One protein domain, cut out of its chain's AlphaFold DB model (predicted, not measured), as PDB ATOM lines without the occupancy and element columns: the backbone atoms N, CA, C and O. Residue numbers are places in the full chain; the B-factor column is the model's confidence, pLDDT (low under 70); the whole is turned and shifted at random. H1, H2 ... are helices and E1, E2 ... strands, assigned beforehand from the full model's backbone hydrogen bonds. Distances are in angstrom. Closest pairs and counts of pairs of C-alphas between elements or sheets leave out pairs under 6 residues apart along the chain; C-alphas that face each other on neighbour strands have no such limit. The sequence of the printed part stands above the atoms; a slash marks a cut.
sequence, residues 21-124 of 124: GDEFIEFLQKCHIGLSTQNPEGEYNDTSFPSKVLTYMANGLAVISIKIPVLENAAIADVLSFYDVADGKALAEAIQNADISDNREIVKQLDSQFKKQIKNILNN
ATOM      1  N   GLY A  21      -8.689 -22.144  12.589       96.38
ATOM      2  CA  GLY A  21      -7.960 -23.401  12.411       96.38
ATOM      3  C   GLY A  21      -7.261 -23.463  11.055       96.38
ATOM      4  O   GLY A  21      -6.633 -22.488  10.643       96.38
ATOM      5  N   ASP A  22      -7.433 -24.579  10.355       97.75
ATOM      6  CA  ASP A  22      -6.782 -24.839   9.070       97.75
ATOM      7  C   ASP A  22      -7.165 -23.820   7.990       97.75
ATOM      8  O   ASP A  22      -6.303 -23.390   7.233       97.75
ATOM      9  N   GLU A  23      -8.406 -23.315   7.980       98.06
ATOM     10  CA  GLU A  23      -8.828 -22.284   7.018       98.06
ATOM     11  C   GLU A  23      -8.002 -20.995   7.173       98.06
ATOM     12  O   GLU A  23      -7.658 -20.330   6.194       98.06
ATOM     13  N   PHE A  24      -7.668 -20.631   8.413       97.50
ATOM     14  CA  PHE A  24      -6.823 -19.472   8.684       97.50
ATOM     15  C   PHE A  24      -5.379 -19.721   8.241       97.50
ATOM     16  O   PHE A  24      -4.775 -18.846   7.626       97.50
ATOM     17  N   ILE A  25      -4.851 -20.917   8.505       97.94
ATOM     18  CA  ILE A  25      -3.499 -21.323   8.102       97.94
ATOM     19  C   ILE A  25      -3.364 -21.328   6.575       97.94
ATOM     20  O   ILE A  25      -2.473 -20.673   6.035       97.94
ATOM     21  N   GLU A  26      -4.285 -21.977   5.866       98.06
ATOM     22  CA  GLU A  26      -4.313 -22.013   4.402       98.06
ATOM     23  C   GLU A  26      -4.484 -20.624   3.788       98.06
ATOM     24  O   GLU A  26      -3.937 -20.343   2.723       98.06
ATOM     25  N   PHE A  27      -5.259 -19.744   4.428       98.00
ATOM     26  CA  PHE A  27      -5.381 -18.359   3.991       98.00
ATOM     27  C   PHE A  27      -4.056 -17.613   4.123       98.00
ATOM     28  O   PHE A  27      -3.623 -16.987   3.159       98.00
ATOM     29  N   LEU A  28      -3.392 -17.701   5.281       97.56
ATOM     30  CA  LEU A  28      -2.099 -17.048   5.480       97.56
ATOM     31  C   LEU A  28      -1.069 -17.533   4.460       97.56
ATOM     32  O   LEU A  28      -0.394 -16.710   3.861       97.56
ATOM     33  N   GLN A  29      -0.999 -18.839   4.201       97.00
ATOM     34  CA  GLN A  29      -0.037 -19.430   3.263       97.00
ATOM     35  C   GLN A  29      -0.255 -19.023   1.792       97.00
ATOM     36  O   GLN A  29       0.609 -19.279   0.957       97.00
ATOM     37  N   LYS A  30      -1.385 -18.380   1.458       96.88
ATOM     38  CA  LYS A  30      -1.622 -17.758   0.141       96.88
ATOM     39  C   LYS A  30      -1.070 -16.331   0.052       96.88
ATOM     40  O   LYS A  30      -1.018 -15.768  -1.040       96.88
ATOM     41  N   CYS A  31      -0.698 -15.734   1.179       97.38
ATOM     42  CA  CYS A  31      -0.151 -14.387   1.266       97.38
ATOM     43  C   CYS A  31       1.382 -14.417   1.266       97.38
ATOM     44  O   CYS A  31       1.999 -15.372   1.727       97.38
ATOM     45  N   HIS A  32       1.996 -13.328   0.803       97.31
ATOM     46  CA  HIS A  32       3.456 -13.158   0.818       97.31
ATOM     47  C   HIS A  32       3.939 -12.329   2.016       97.31
ATOM     48  O   HIS A  32       5.027 -12.554   2.536       97.31
ATOM     49  N   ILE A  33       3.125 -11.360   2.446       97.81
ATOM     50  CA  ILE A  33       3.484 -10.354   3.447       97.81
ATOM     51  C   ILE A  33       2.413 -10.314   4.539       97.81
ATOM     52  O   ILE A  33       1.220 -10.224   4.250       97.81
ATOM     53  N   GLY A  34       2.853 -10.347   5.796       97.19
ATOM     54  CA  GLY A  34       2.054 -10.041   6.976       97.19
ATOM     55  C   GLY A  34       2.373  -8.640   7.497       97.19
ATOM     56  O   GLY A  34       3.538  -8.277   7.644       97.19
ATOM     57  N   LEU A  35       1.342  -7.849   7.790       96.19
ATOM     58  CA  LEU A  35       1.493  -6.477   8.274       96.19
ATOM     59  C   LEU A  35       1.239  -6.401   9.787       96.19
ATOM     60  O   LEU A  35       0.190  -6.823  10.272       96.19
ATOM     61  N   SER A  36       2.188  -5.831  10.528       93.44
ATOM     62  CA  SER A  36       2.104  -5.560  11.968       93.44
ATOM     63  C   SER A  36       2.200  -4.049  12.213       93.44
ATOM     64  O   SER A  36       3.232  -3.512  12.622       93.44
ATOM     65  N   THR A  37       1.117  -3.342  11.894       89.62
ATOM     66  CA  THR A  37       1.061  -1.869  11.818       89.62
ATOM     67  C   THR A  37       0.444  -1.251  13.077       89.62
ATOM     68  O   THR A  37      -0.601  -0.601  13.018       89.62
ATOM     69  N   GLN A  38       1.028  -1.526  14.244       82.94
ATOM     70  CA  GLN A  38       0.502  -1.049  15.530       82.94
ATOM     71  C   GLN A  38       0.628   0.478  15.668       82.94
ATOM     72  O   GLN A  38       1.418   1.106  14.970       82.94
ATOM     73  N   ASN A  39      -0.148   1.088  16.568       82.00
ATOM     74  CA  ASN A  39       0.080   2.488  16.929       82.00
ATOM     75  C   ASN A  39       1.412   2.577  17.695       82.00
ATOM     76  O   ASN A  39       1.459   1.974  18.766       82.00
ATOM     77  N   PRO A  40       2.448   3.287  17.209       74.50
ATOM     78  CA  PRO A  40       3.750   3.385  17.879       74.50
ATOM     79  C   PRO A  40       3.685   4.069  19.255       74.50
ATOM     80  O   PRO A  40       4.489   3.747  20.121       74.50
ATOM     81  N   GLU A  41       2.670   4.898  19.505       76.00
ATOM     82  CA  GLU A  41       2.443   5.577  20.795       76.00
ATOM     83  C   GLU A  41       1.599   4.741  21.781       76.00
ATOM     84  O   GLU A  41       1.057   5.254  22.758       76.00
ATOM     85  N   GLY A  42       1.387   3.453  21.496       77.19
ATOM     86  CA  GLY A  42       0.641   2.563  22.379       77.19
ATOM     87  C   GLY A  42       1.418   2.246  23.658       77.19
ATOM     88  O   GLY A  42       2.576   1.841  23.589       77.19
ATOM     89  N   GLU A  43       0.751   2.317  24.815       72.19
ATOM     90  CA  GLU A  43       1.339   2.096  26.155       72.19
ATOM     91  C   GLU A  43       2.049   0.737  26.343       72.19
ATOM     92  O   GLU A  43       2.787   0.541  27.305       72.19
ATOM     93  N   TYR A  44       1.837  -0.218  25.434       72.00
ATOM     94  CA  TYR A  44       2.346  -1.585  25.533       72.00
ATOM     95  C   TYR A  44       3.474  -1.918  24.548       72.00
ATOM     96  O   TYR A  44       3.970  -3.043  24.573       72.00
ATOM     97  N   ASN A  45       3.908  -0.988  23.694       72.31
ATOM     98  CA  ASN A  45       4.907  -1.277  22.653       72.31
ATOM     99  C   ASN A  45       6.305  -1.597  23.189       72.31
ATOM    100  O   ASN A  45       7.090  -2.251  22.501       72.31
ATOM    101  N   ASP A  46       6.588  -1.191  24.425       72.19
ATOM    102  CA  ASP A  46       7.865  -1.461  25.086       72.19
ATOM    103  C   ASP A  46       7.915  -2.853  25.727       72.19
ATOM    104  O   ASP A  46       8.995  -3.375  25.996       72.19
ATOM    105  N   THR A  47       6.758  -3.473  25.991       73.12
ATOM    106  CA  THR A  47       6.673  -4.678  26.840       73.12
ATOM    107  C   THR A  47       5.882  -5.831  26.232       73.12
ATOM    108  O   THR A  47       6.099  -6.984  26.602       73.12
ATOM    109  N   SER A  48       4.975  -5.561  25.293       80.38
ATOM    110  CA  SER A  48       4.095  -6.570  24.706       80.38
ATOM    111  C   SER A  48       4.548  -6.942  23.306       80.38
ATOM    112  O   SER A  48       4.348  -6.208  22.340       80.38
ATOM    113  N   PHE A  49       5.124  -8.136  23.187       85.31
ATOM    114  CA  PHE A  49       5.501  -8.677  21.892       85.31
ATOM    115  C   PHE A  49       4.246  -8.975  21.039       85.31
ATOM    116  O   PHE A  49       3.358  -9.715  21.486       85.31
ATOM    117  N   PRO A  50       4.150  -8.466  19.796       84.19
ATOM    118  CA  PRO A  50       2.990  -8.699  18.943       84.19
ATOM    119  C   PRO A  50       2.962 -10.135  18.406       84.19
ATOM    120  O   PRO A  50       3.683 -10.499  17.476       84.19
ATOM    121  N   SER A  51       2.053 -10.954  18.939       87.12
ATOM    122  CA  SER A  51       1.952 -12.386  18.605       87.12
ATOM    123  C   SER A  51       1.729 -12.685  17.118       87.12
ATOM    124  O   SER A  51       2.113 -13.748  16.638       87.12
ATOM    125  N   LYS A  52       1.156 -11.741  16.358       91.56
ATOM    126  CA  LYS A  52       0.918 -11.902  14.914       91.56
ATOM    127  C   LYS A  52       2.206 -11.992  14.100       91.56
ATOM    128  O   LYS A  52       2.200 -12.690  13.094       91.56
ATOM    129  N   VAL A  53       3.299 -11.366  14.548       95.81
ATOM    130  CA  VAL A  53       4.598 -11.425  13.855       95.81
ATOM    131  C   VAL A  53       5.060 -12.875  13.715       95.81
ATOM    132  O   VAL A  53       5.265 -13.352  12.602       95.81
ATOM    133  N   LEU A  54       5.117 -13.617  14.824       95.88
ATOM    134  CA  LEU A  54       5.513 -15.027  14.794       95.88
ATOM    135  C   LEU A  54       4.486 -15.903  14.071       95.88
ATOM    136  O   LEU A  54       4.881 -16.837  13.381       95.88
ATOM    137  N   THR A  55       3.190 -15.590  14.163       96.56
ATOM    138  CA  THR A  55       2.152 -16.303  13.397       96.56
ATOM    139  C   THR A  55       2.374 -16.188  11.889       96.56
ATOM    140  O   THR A  55       2.257 -17.187  11.179       96.56
ATOM    141  N   TYR A  56       2.707 -14.998  11.386       97.75
ATOM    142  CA  TYR A  56       2.999 -14.784   9.968       97.75
ATOM    143  C   TYR A  56       4.292 -15.491   9.551       97.75
ATOM    144  O   TYR A  56       4.286 -16.245   8.580       97.75
ATOM    145  N   MET A  57       5.363 -15.352  10.337       97.38
ATOM    146  CA  MET A  57       6.633 -16.033  10.059       97.38
ATOM    147  C   MET A  57       6.486 -17.561  10.050       97.38
ATOM    148  O   MET A  57       7.004 -18.230   9.158       97.38
ATOM    149  N   ALA A  58       5.720 -18.123  10.989       96.94
ATOM    150  CA  ALA A  58       5.448 -19.561  11.065       96.94
ATOM    151  C   ALA A  58       4.646 -20.091   9.862       96.94
ATOM    152  O   ALA A  58       4.643 -21.295   9.611       96.94
ATOM    153  N   ASN A  59       3.993 -19.204   9.105       97.94
ATOM    154  CA  ASN A  59       3.294 -19.522   7.861       97.94
ATOM    155  C   ASN A  59       4.095 -19.154   6.599       97.94
ATOM    156  O   ASN A  59       3.588 -19.333   5.498       97.94
ATOM    157  N   GLY A  60       5.346 -18.708   6.750       97.38
ATOM    158  CA  GLY A  60       6.265 -18.429   5.642       97.38
ATOM    159  C   GLY A  60       6.147 -17.032   5.046       97.38
ATOM    160  O   GLY A  60       6.685 -16.796   3.971       97.38
ATOM    161  N   LEU A  61       5.459 -16.111   5.723       98.19
ATOM    162  CA  LEU A  61       5.302 -14.739   5.249       98.19
ATOM    163  C   LEU A  61       6.503 -13.892   5.683       98.19
ATOM    164  O   LEU A  61       6.975 -13.996   6.824       98.19
ATOM    165  N   ALA A  62       6.916 -12.978   4.807       97.62
ATOM    166  CA  ALA A  62       7.696 -11.813   5.198       97.62
ATOM    167  C   ALA A  62       6.845 -10.915   6.102       97.62
ATOM    168  O   ALA A  62       5.620 -10.850   5.955       97.62
ATOM    169  N   VAL A  63       7.467 -10.226   7.057       97.19
ATOM    170  CA  VAL A  63       6.730  -9.387   8.007       97.19
ATOM    171  C   VAL A  63       7.223  -7.958   7.943       97.19
ATOM    172  O   VAL A  63       8.414  -7.691   8.096       97.19
ATOM    173  N   ILE A  64       6.270  -7.047   7.759       97.00
ATOM    174  CA  ILE A  64       6.505  -5.610   7.809       97.00
ATOM    175  C   ILE A  64       5.863  -5.065   9.071       97.00
ATOM    176  O   ILE A  64       4.676  -5.299   9.319       97.00
ATOM    177  N   SER A  65       6.629  -4.331   9.867       95.31
ATOM    178  CA  SER A  65       6.140  -3.770  11.120       95.31
ATOM    179  C   SER A  65       6.533  -2.311  11.275       95.31
ATOM    180  O   SER A  65       7.581  -1.884  10.798       95.31
ATOM    181  N   ILE A  66       5.689  -1.547  11.970       94.00
ATOM    182  CA  ILE A  66       6.123  -0.263  12.513       94.00
ATOM    183  C   ILE A  66       7.301  -0.529  13.454       94.00
ATOM    184  O   ILE A  66       7.301  -1.513  14.202       94.00
ATOM    185  N   LYS A  67       8.314   0.324  13.400       92.44
ATOM    186  CA  LYS A  67       9.466   0.213  14.283       92.44
ATOM    187  C   LYS A  67       9.043   0.479  15.728       92.44
ATOM    188  O   LYS A  67       8.581   1.570  16.050       92.44
ATOM    189  N   ILE A  68       9.160  -0.542  16.575       90.81
ATOM    190  CA  ILE A  68       8.868  -0.465  18.010       90.81
ATOM    191  C   ILE A  68       9.960  -1.178  18.814       90.81
ATOM    192  O   ILE A  68      10.467  -2.210  18.352       90.81
ATOM    193  N   PRO A  69      10.268  -0.715  20.040       90.44
ATOM    194  CA  PRO A  69      11.412  -1.216  20.799       90.44
ATOM    195  C   PRO A  69      11.399  -2.730  21.033       90.44
ATOM    196  O   PRO A  69      12.437  -3.382  20.919       90.44
ATOM    197  N   VAL A  70      10.236  -3.329  21.311       90.44
ATOM    198  CA  VAL A  70      10.143  -4.779  21.559       90.44
ATOM    199  C   VAL A  70      10.531  -5.627  20.340       90.44
ATOM    200  O   VAL A  70      11.018  -6.742  20.510       90.44
ATOM    201  N   LEU A  71      10.336  -5.119  19.117       92.44
ATOM    202  CA  LEU A  71      10.705  -5.828  17.888       92.44
ATOM    203  C   LEU A  71      12.138  -5.539  17.453       92.44
ATOM    204  O   LEU A  71      12.789  -6.445  16.948       92.44
ATOM    205  N   GLU A  72      12.642  -4.328  17.692       92.81
ATOM    206  CA  GLU A  72      14.048  -3.990  17.429       92.81
ATOM    207  C   GLU A  72      15.013  -4.815  18.283       92.81
ATOM    208  O   GLU A  72      16.088  -5.189  17.829       92.81
ATOM    209  N   ASN A  73      14.613  -5.127  19.517       92.06
ATOM    210  CA  ASN A  73      15.418  -5.922  20.442       92.06
ATOM    211  C   ASN A  73      15.126  -7.432  20.355       92.06
ATOM    212  O   ASN A  73      15.679  -8.217  21.127       92.06
ATOM    213  N   ALA A  74      14.236  -7.864  19.456       92.81
ATOM    214  CA  ALA A  74      13.887  -9.270  19.312       92.81
ATOM    215  C   ALA A  74      14.945 -10.035  18.504       92.81
ATOM    216  O   ALA A  74      15.546  -9.507  17.575       92.81
ATOM    217  N   ALA A  75      15.075 -11.340  18.758       93.88
ATOM    218  CA  ALA A  75      15.975 -12.234  18.012       93.88
ATOM    219  C   ALA A  75      15.650 -12.368  16.507       93.88
ATOM    220  O   ALA A  75      16.370 -13.038  15.774       93.88
ATOM    221  N   ILE A  76      14.542 -11.773  16.063       94.38
ATOM    222  CA  ILE A  76      14.075 -11.760  14.675       94.38
ATOM    223  C   ILE A  76      14.210 -10.385  14.019       94.38
ATOM    224  O   ILE A  76      13.789 -10.249  12.879       94.38
ATOM    225  N   ALA A  77      14.745  -9.368  14.703       95.06
ATOM    226  CA  ALA A  77      14.777  -7.995  14.194       95.06
ATOM    227  C   ALA A  77      15.375  -7.905  12.778       95.06
ATOM    228  O   ALA A  77      14.787  -7.270  11.908       95.06
ATOM    229  N   ASP A  78      16.471  -8.626  12.527       93.56
ATOM    230  CA  ASP A  78      17.206  -8.596  11.255       93.56
ATOM    231  C   ASP A  78      16.430  -9.164  10.057       93.56
ATOM    232  O   ASP A  78      16.798  -8.916   8.911       93.56
ATOM    233  N   VAL A  79      15.371  -9.942  10.300       94.38
ATOM    234  CA  VAL A  79      14.539 -10.541   9.239       94.38
ATOM    235  C   VAL A  79      13.192  -9.835   9.081       94.38
ATOM    236  O   VAL A  79      12.374 -10.224   8.248       94.38
ATOM    237  N   LEU A  80      12.936  -8.807   9.893       95.19
ATOM    238  CA  LEU A  80      11.758  -7.960   9.777       95.19
ATOM    239  C   LEU A  80      12.068  -6.751   8.895       95.19
ATOM    240  O   LEU A  80      13.149  -6.171   8.945       95.19
ATOM    241  N   SER A  81      11.081  -6.329   8.111       95.88
ATOM    242  CA  SER A  81      11.127  -5.047   7.410       95.88
ATOM    243  C   SER A  81      10.428  -3.986   8.255       95.88
ATOM    244  O   SER A  81       9.253  -4.134   8.602       95.88
ATOM    245  N   PHE A  82      11.134  -2.913   8.596       95.06
ATOM    246  CA  PHE A  82      10.588  -1.845   9.430       95.06
ATOM    247  C   PHE A  82      10.249  -0.593   8.629       95.06
ATOM    248  O   PHE A  82      10.878  -0.289   7.617       95.06
ATOM    249  N   TYR A  83       9.273   0.156   9.130       95.44
ATOM    250  CA  TYR A  83       9.021   1.536   8.731       95.44
ATOM    251  C   TYR A  83       8.871   2.408   9.982       95.44
ATOM    252  O   TYR A  83       8.383   1.937  11.009       95.44
ATOM    253  N   ASP A  84       9.320   3.661   9.914       90.94
ATOM    254  CA  ASP A  84       9.452   4.520  11.103       90.94
ATOM    255  C   ASP A  84       8.218   5.395  11.369       90.94
ATOM    256  O   ASP A  84       7.932   5.743  12.512       90.94
ATOM    257  N   VAL A  85       7.478   5.772  10.322       91.25
ATOM    258  CA  VAL A  85       6.366   6.730  10.420       91.25
ATOM    259  C   VAL A  85       5.039   6.020  10.196       91.25
ATOM    260  O   VAL A  85       4.864   5.325   9.199       91.25
ATOM    261  N   ALA A  86       4.074   6.219  11.098       88.56
ATOM    262  CA  ALA A  86       2.731   5.640  11.011       88.56
ATOM    263  C   ALA A  86       1.858   6.310   9.927       88.56
ATOM    264  O   ALA A  86       0.772   6.819  10.205       88.56
ATOM    265  N   ASP A  87       2.331   6.302   8.682       92.69
ATOM    266  CA  ASP A  87       1.625   6.807   7.513       92.69
ATOM    267  C   ASP A  87       1.613   5.793   6.357       92.69
ATOM    268  O   ASP A  87       2.379   4.827   6.305       92.69
ATOM    269  N   GLY A  88       0.686   6.003   5.418       92.50
ATOM    270  CA  GLY A  88       0.482   5.083   4.303       92.50
ATOM    271  C   GLY A  88       1.611   5.080   3.269       92.50
ATOM    272  O   GLY A  88       1.784   4.074   2.587       92.50
ATOM    273  N   LYS A  89       2.377   6.171   3.137       95.44
ATOM    274  CA  LYS A  89       3.483   6.266   2.179       95.44
ATOM    275  C   LYS A  89       4.683   5.464   2.679       95.44
ATOM    276  O   LYS A  89       5.178   4.627   1.933       95.44
ATOM    277  N   ALA A  90       5.085   5.661   3.933       95.88
ATOM    278  CA  ALA A  90       6.171   4.912   4.559       95.88
ATOM    279  C   ALA A  90       5.876   3.403   4.560       95.88
ATOM    280  O   ALA A  90       6.728   2.596   4.191       95.88
ATOM    281  N   LEU A  91       4.635   3.017   4.886       96.06
ATOM    282  CA  LEU A  91       4.204   1.621   4.803       96.06
ATOM    283  C   LEU A  91       4.271   1.074   3.367       96.06
ATOM    284  O   LEU A  91       4.734  -0.044   3.161       96.06
ATOM    285  N   ALA A  92       3.819   1.840   2.369       95.38
ATOM    286  CA  ALA A  92       3.871   1.412   0.972       95.38
ATOM    287  C   ALA A  92       5.315   1.230   0.474       95.38
ATOM    288  O   ALA A  92       5.602   0.240  -0.196       95.38
ATOM    289  N   GLU A  93       6.220   2.141   0.833       96.75
ATOM    290  CA  GLU A  93       7.647   2.043   0.511       96.75
ATOM    291  C   GLU A  93       8.280   0.810   1.171       96.75
ATOM    292  O   GLU A  93       9.012   0.068   0.514       96.75
ATOM    293  N   ALA A  94       7.943   0.522   2.431       96.50
ATOM    294  CA  ALA A  94       8.397  -0.692   3.103       96.50
ATOM    295  C   ALA A  94       7.848  -1.967   2.443       96.50
ATOM    296  O   ALA A  94       8.587  -2.933   2.292       96.50
ATOM    297  N   ILE A  95       6.589  -1.969   1.983       96.56
ATOM    298  CA  ILE A  95       6.007  -3.091   1.223       96.56
ATOM    299  C   ILE A  95       6.742  -3.324  -0.094       96.56
ATOM    300  O   ILE A  95       7.001  -4.471  -0.449       96.56
ATOM    301  N   GLN A  96       7.083  -2.261  -0.818       95.94
ATOM    302  CA  GLN A  96       7.762  -2.369  -2.110       95.94
ATOM    303  C   GLN A  96       9.208  -2.863  -1.990       95.94
ATOM    304  O   GLN A  96       9.697  -3.509  -2.913       95.94
ATOM    305  N   ASN A  97       9.869  -2.560  -0.872       95.38
ATOM    306  CA  ASN A  97      11.267  -2.909  -0.628       95.38
ATOM    307  C   ASN A  97      11.448  -4.163   0.243       95.38
ATOM    308  O   ASN A  97      12.585  -4.562   0.482       95.38
ATOM    309  N   ALA A  98      10.360  -4.758   0.742       93.75
ATOM    310  CA  ALA A  98      10.430  -5.925   1.610       93.75
ATOM    311  C   ALA A  98      11.060  -7.120   0.884       93.75
ATOM    312  O   ALA A  98      10.668  -7.461  -0.235       93.75
ATOM    313  N   ASP A  99      11.997  -7.786   1.556       91.69
ATOM    314  CA  ASP A  99      12.523  -9.065   1.092       91.69
ATOM    315  C   ASP A  99      11.492 -10.167   1.365       91.69
ATOM    316  O   ASP A  99      11.091 -10.410   2.508       91.69
ATOM    317  N   ILE A 100      11.008 -10.807   0.299       93.44
ATOM    318  CA  ILE A 100       9.993 -11.857   0.391       93.44
ATOM    319  C   ILE A 100      10.713 -13.194   0.567       93.44
ATOM    320  O   ILE A 100      10.958 -13.924  -0.395       93.44
ATOM    321  N   SER A 101      11.034 -13.511   1.820       89.94
ATOM    322  CA  SER A 101      11.671 -14.764   2.221       89.94
ATOM    323  C   SER A 101      10.748 -15.651   3.060       89.94
ATOM    324  O   SER A 101       9.922 -15.180   3.844       89.94
ATOM    325  N   ASP A 102      10.927 -16.966   2.938       94.38
ATOM    326  CA  ASP A 102      10.226 -17.940   3.774       94.38
ATOM    327  C   ASP A 102      10.847 -18.010   5.176       94.38
ATOM    328  O   ASP A 102      11.931 -18.557   5.385       94.38
ATOM    329  N   ASN A 103      10.120 -17.483   6.157       93.94
ATOM    330  CA  ASN A 103      10.595 -17.350   7.532       93.94
ATOM    331  C   ASN A 103      10.358 -18.589   8.420       93.94
ATOM    332  O   ASN A 103      10.679 -18.562   9.613       93.94
ATOM    333  N   ARG A 104       9.830 -19.700   7.881       96.69
ATOM    334  CA  ARG A 104       9.492 -20.897   8.682       96.69
ATOM    335  C   ARG A 104      10.700 -21.526   9.363       96.69
ATOM    336  O   ARG A 104      10.597 -21.970  10.507       96.69
ATOM    337  N   GLU A 105      11.845 -21.554   8.689       96.38
ATOM    338  CA  GLU A 105      13.071 -22.128   9.257       96.38
ATOM    339  C   GLU A 105      13.612 -21.299  10.425       96.38
ATOM    340  O   GLU A 105      14.079 -21.867  11.411       96.38
ATOM    341  N   ILE A 106      13.461 -19.973  10.386       95.62
ATOM    342  CA  ILE A 106      13.858 -19.084  11.486       95.62
ATOM    343  C   ILE A 106      13.037 -19.410  12.738       95.62
ATOM    344  O   ILE A 106      13.589 -19.585  13.823       95.62
ATOM    345  N   VAL A 107      11.721 -19.591  12.592       96.19
ATOM    346  CA  VAL A 107      10.851 -19.962  13.721       96.19
ATOM    347  C   VAL A 107      11.228 -21.332  14.297       96.19
ATOM    348  O   VAL A 107      11.286 -21.489  15.519       96.19
ATOM    349  N   LYS A 108      11.561 -22.317  13.450       96.81
ATOM    350  CA  LYS A 108      12.051 -23.631  13.909       96.81
ATOM    351  C   LYS A 108      13.377 -23.530  14.670       96.81
ATOM    352  O   LYS A 108      13.586 -24.258  15.646       96.81
ATOM    353  N   GLN A 109      14.271 -22.639  14.241       96.50
ATOM    354  CA  GLN A 109      15.535 -22.384  14.931       96.50
ATOM    355  C   GLN A 109      15.299 -21.768  16.311       96.50
ATOM    356  O   GLN A 109      15.882 -22.252  17.282       96.50
ATOM    357  N   LEU A 110      14.403 -20.783  16.427       95.31
ATOM    358  CA  LEU A 110      14.029 -20.182  17.712       95.31
ATOM    359  C   LEU A 110      13.439 -21.216  18.678       95.31
ATOM    360  O   LEU A 110      13.861 -21.285  19.830       95.31
ATOM    361  N   ASP A 111      12.526 -22.072  18.208       96.50
ATOM    362  CA  ASP A 111      11.960 -23.165  19.013       96.50
ATOM    363  C   ASP A 111      13.050 -24.139  19.498       96.50
ATOM    364  O   ASP A 111      13.111 -24.501  20.677       96.50
ATOM    365  N   SER A 112      13.970 -24.518  18.609       97.19
ATOM    366  CA  SER A 112      15.088 -25.405  18.949       97.19
ATOM    367  C   SER A 112      16.028 -24.783  19.987       97.19
ATOM    368  O   SER A 112      16.452 -25.458  20.932       97.19
ATOM    369  N   GLN A 113      16.340 -23.493  19.839       96.38
ATOM    370  CA  GLN A 113      17.163 -22.739  20.785       96.38
ATOM    371  C   GLN A 113      16.477 -22.617  22.147       96.38
ATOM    372  O   GLN A 113      17.103 -22.925  23.163       96.38
ATOM    373  N   PHE A 114      15.191 -22.266  22.173       95.25
ATOM    374  CA  PHE A 114      14.398 -22.184  23.397       95.25
ATOM    375  C   PHE A 114      14.382 -23.523  24.147       95.25
ATOM    376  O   PHE A 114      14.720 -23.585  25.330       95.25
ATOM    377  N   LYS A 115      14.102 -24.633  23.449       96.81
ATOM    378  CA  LYS A 115      14.136 -25.987  24.033       96.81
ATOM    379  C   LYS A 115      15.500 -26.331  24.633       96.81
ATOM    380  O   LYS A 115      15.561 -26.968  25.685       96.81
ATOM    381  N   LYS A 116      16.598 -25.930  23.982       96.81
ATOM    382  CA  LYS A 116      17.962 -26.137  24.495       96.81
ATOM    383  C   LYS A 116      18.220 -25.308  25.756       96.81
ATOM    384  O   LYS A 116      18.740 -25.844  26.728       96.81
ATOM    385  N   GLN A 117      17.833 -24.034  25.752       96.44
ATOM    386  CA  GLN A 117      17.991 -23.137  26.900       96.44
ATOM    387  C   GLN A 117      17.205 -23.635  28.118       96.44
ATOM    388  O   GLN A 117      17.769 -23.729  29.204       96.44
ATOM    389  N   ILE A 118      15.949 -24.054  27.931       96.94
ATOM    390  CA  ILE A 118      15.126 -24.615  29.011       96.94
ATOM    391  C   ILE A 118      15.742 -25.892  29.585       96.94
ATOM    392  O   ILE A 118      15.836 -26.026  30.802       96.94
ATOM    393  N   LYS A 119      16.221 -26.815  28.741       96.50
ATOM    394  CA  LYS A 119      16.910 -28.025  29.221       96.50
ATOM    395  C   LYS A 119      18.135 -27.696  30.069       96.50
ATOM    396  O   LYS A 119      18.351 -28.352  31.078       96.50
ATOM    397  N   ASN A 120      18.911 -26.685  29.686       96.00
ATOM    398  CA  ASN A 120      20.073 -26.262  30.467       96.00
ATOM    399  C   ASN A 120      19.676 -25.694  31.836       96.00
ATOM    400  O   ASN A 120      20.400 -25.901  32.796       96.00
ATOM    401  N   ILE A 121      18.537 -25.003  31.933       96.75
ATOM    402  CA  ILE A 121      18.019 -24.501  33.214       96.75
ATOM    403  C   ILE A 121      17.546 -25.659  34.101       96.75
ATOM    404  O   ILE A 121      17.815 -25.645  35.292       96.75
ATOM    405  N   LEU A 122      16.857 -26.651  33.528       95.06
ATOM    406  CA  LEU A 122      16.283 -27.782  34.272       95.06
ATOM    407  C   LEU A 122      17.305 -28.857  34.674       95.06
ATOM    408  O   LEU A 122      17.033 -29.636  35.580       95.06
ATOM    409  N   ASN A 123      18.428 -28.941  33.959       90.25
ATOM    410  CA  ASN A 123      19.510 -29.887  34.239       90.25
ATOM    411  C   ASN A 123      20.629 -29.279  35.111       90.25
ATOM    412  O   ASN A 123      21.633 -29.956  35.341       90.25
ATOM    413  N   ASN A 124      20.468 -28.024  35.541       55.12
ATOM    414  CA  ASN A 124      21.240 -27.399  36.621       55.12
ATOM    415  C   ASN A 124      20.530 -27.611  37.963       55.12
ATOM    416  O   ASN A 124      21.240 -27.570  38.991       55.12
TER     417      ASN A 124
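AT A GLANCE: This is residues 21 to 124 of the 124 residues of an uncharacterized protein of Bacteroides acidifaciens (UniProt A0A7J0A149). A small sheet of three parallel strands is the core of a compact body, with H2 packed on one face and H4 on the other, and H5 runs off the body as a long arm. Residues 111 to 124, of which 111 to 122 belong to H5, stick out and make much of the length; H1 sits at the edge of the body near H2. The printed part has 104 residues with five named helices and three named strands, in the order H1 E1 H2 E2 H3 E3 H4 H5, and the sheet runs E1 E2 E3. It is mostly helix and only just compact, close to loose, with a radius of gyration of the C-alphas of 15.0 A; it is elongated, spanning 51 by 33 by 24 A.

HOW THE PARTS SIT: H1, residues 21 to 28, is close but not clearly touching H2, residues 51 to 58: the closest C-alphas, of Leu 28 and Tyr 56, are 7.2 A apart. E1, residues 33 to 36, and E2, residues 62 to 66, are parallel neighbours at 25 degrees, with N 34 and O 62 2.8 A apart. H2 is on the sheet at a height of 8.6 A, along the strands, and its closest C-alpha pair with E1 is Tyr 56 and Gly 34, 5.7 A. E1, H2 and E2 form a strand-helix-strand unit, two parallel neighbour strands with a helix between, and its crossover is right-handed. H3, residues 69 to 72, is not on the sheet; with E2 and E3, residues 81 to 83, it forms a second such unit, also right-handed. E2 and E3 are parallel at 23 degrees, with N 65 and O 81 2.9 A apart. H4, residues 88 to 97, is on the opposite face from H2, giving three layers, helices on both faces of a sheet; its height is 8.7 A, and the C-alphas of Ala 90 and Tyr 83 are its closest with E3, 6.1 A. H5, residues 104 to 122, touches H2 with residues 104 to 107 alone, at a steep tilt of 66 degrees, opposite ways; Arg 104 and Ala 58 have the closest C-alphas, 4.9 A. Each O i to N i+4 pair is within hydrogen-bond range in H1, H2, H4 and H5; H3 is too short for one.

IN THESE COORDINATES: H1 begins at C-alpha 21 (-7.960, -23.401, 12.411). H4 is 14.3 A from first to last C-alpha, E2 13.8 A and H5 27.4 A, ending at C-alpha 122 (16.283, -27.782, 34.272).

THE WHOLE: The C-alphas of Lys 89 and Asn 124, the two farthest apart, are 51.3 A apart. The printed part has no cut, and the link from E1 to H2, residues 37 to 50, is long. Mean pLDDT of the printed part is 92.5, and residue 124, the chain's last, is under 70.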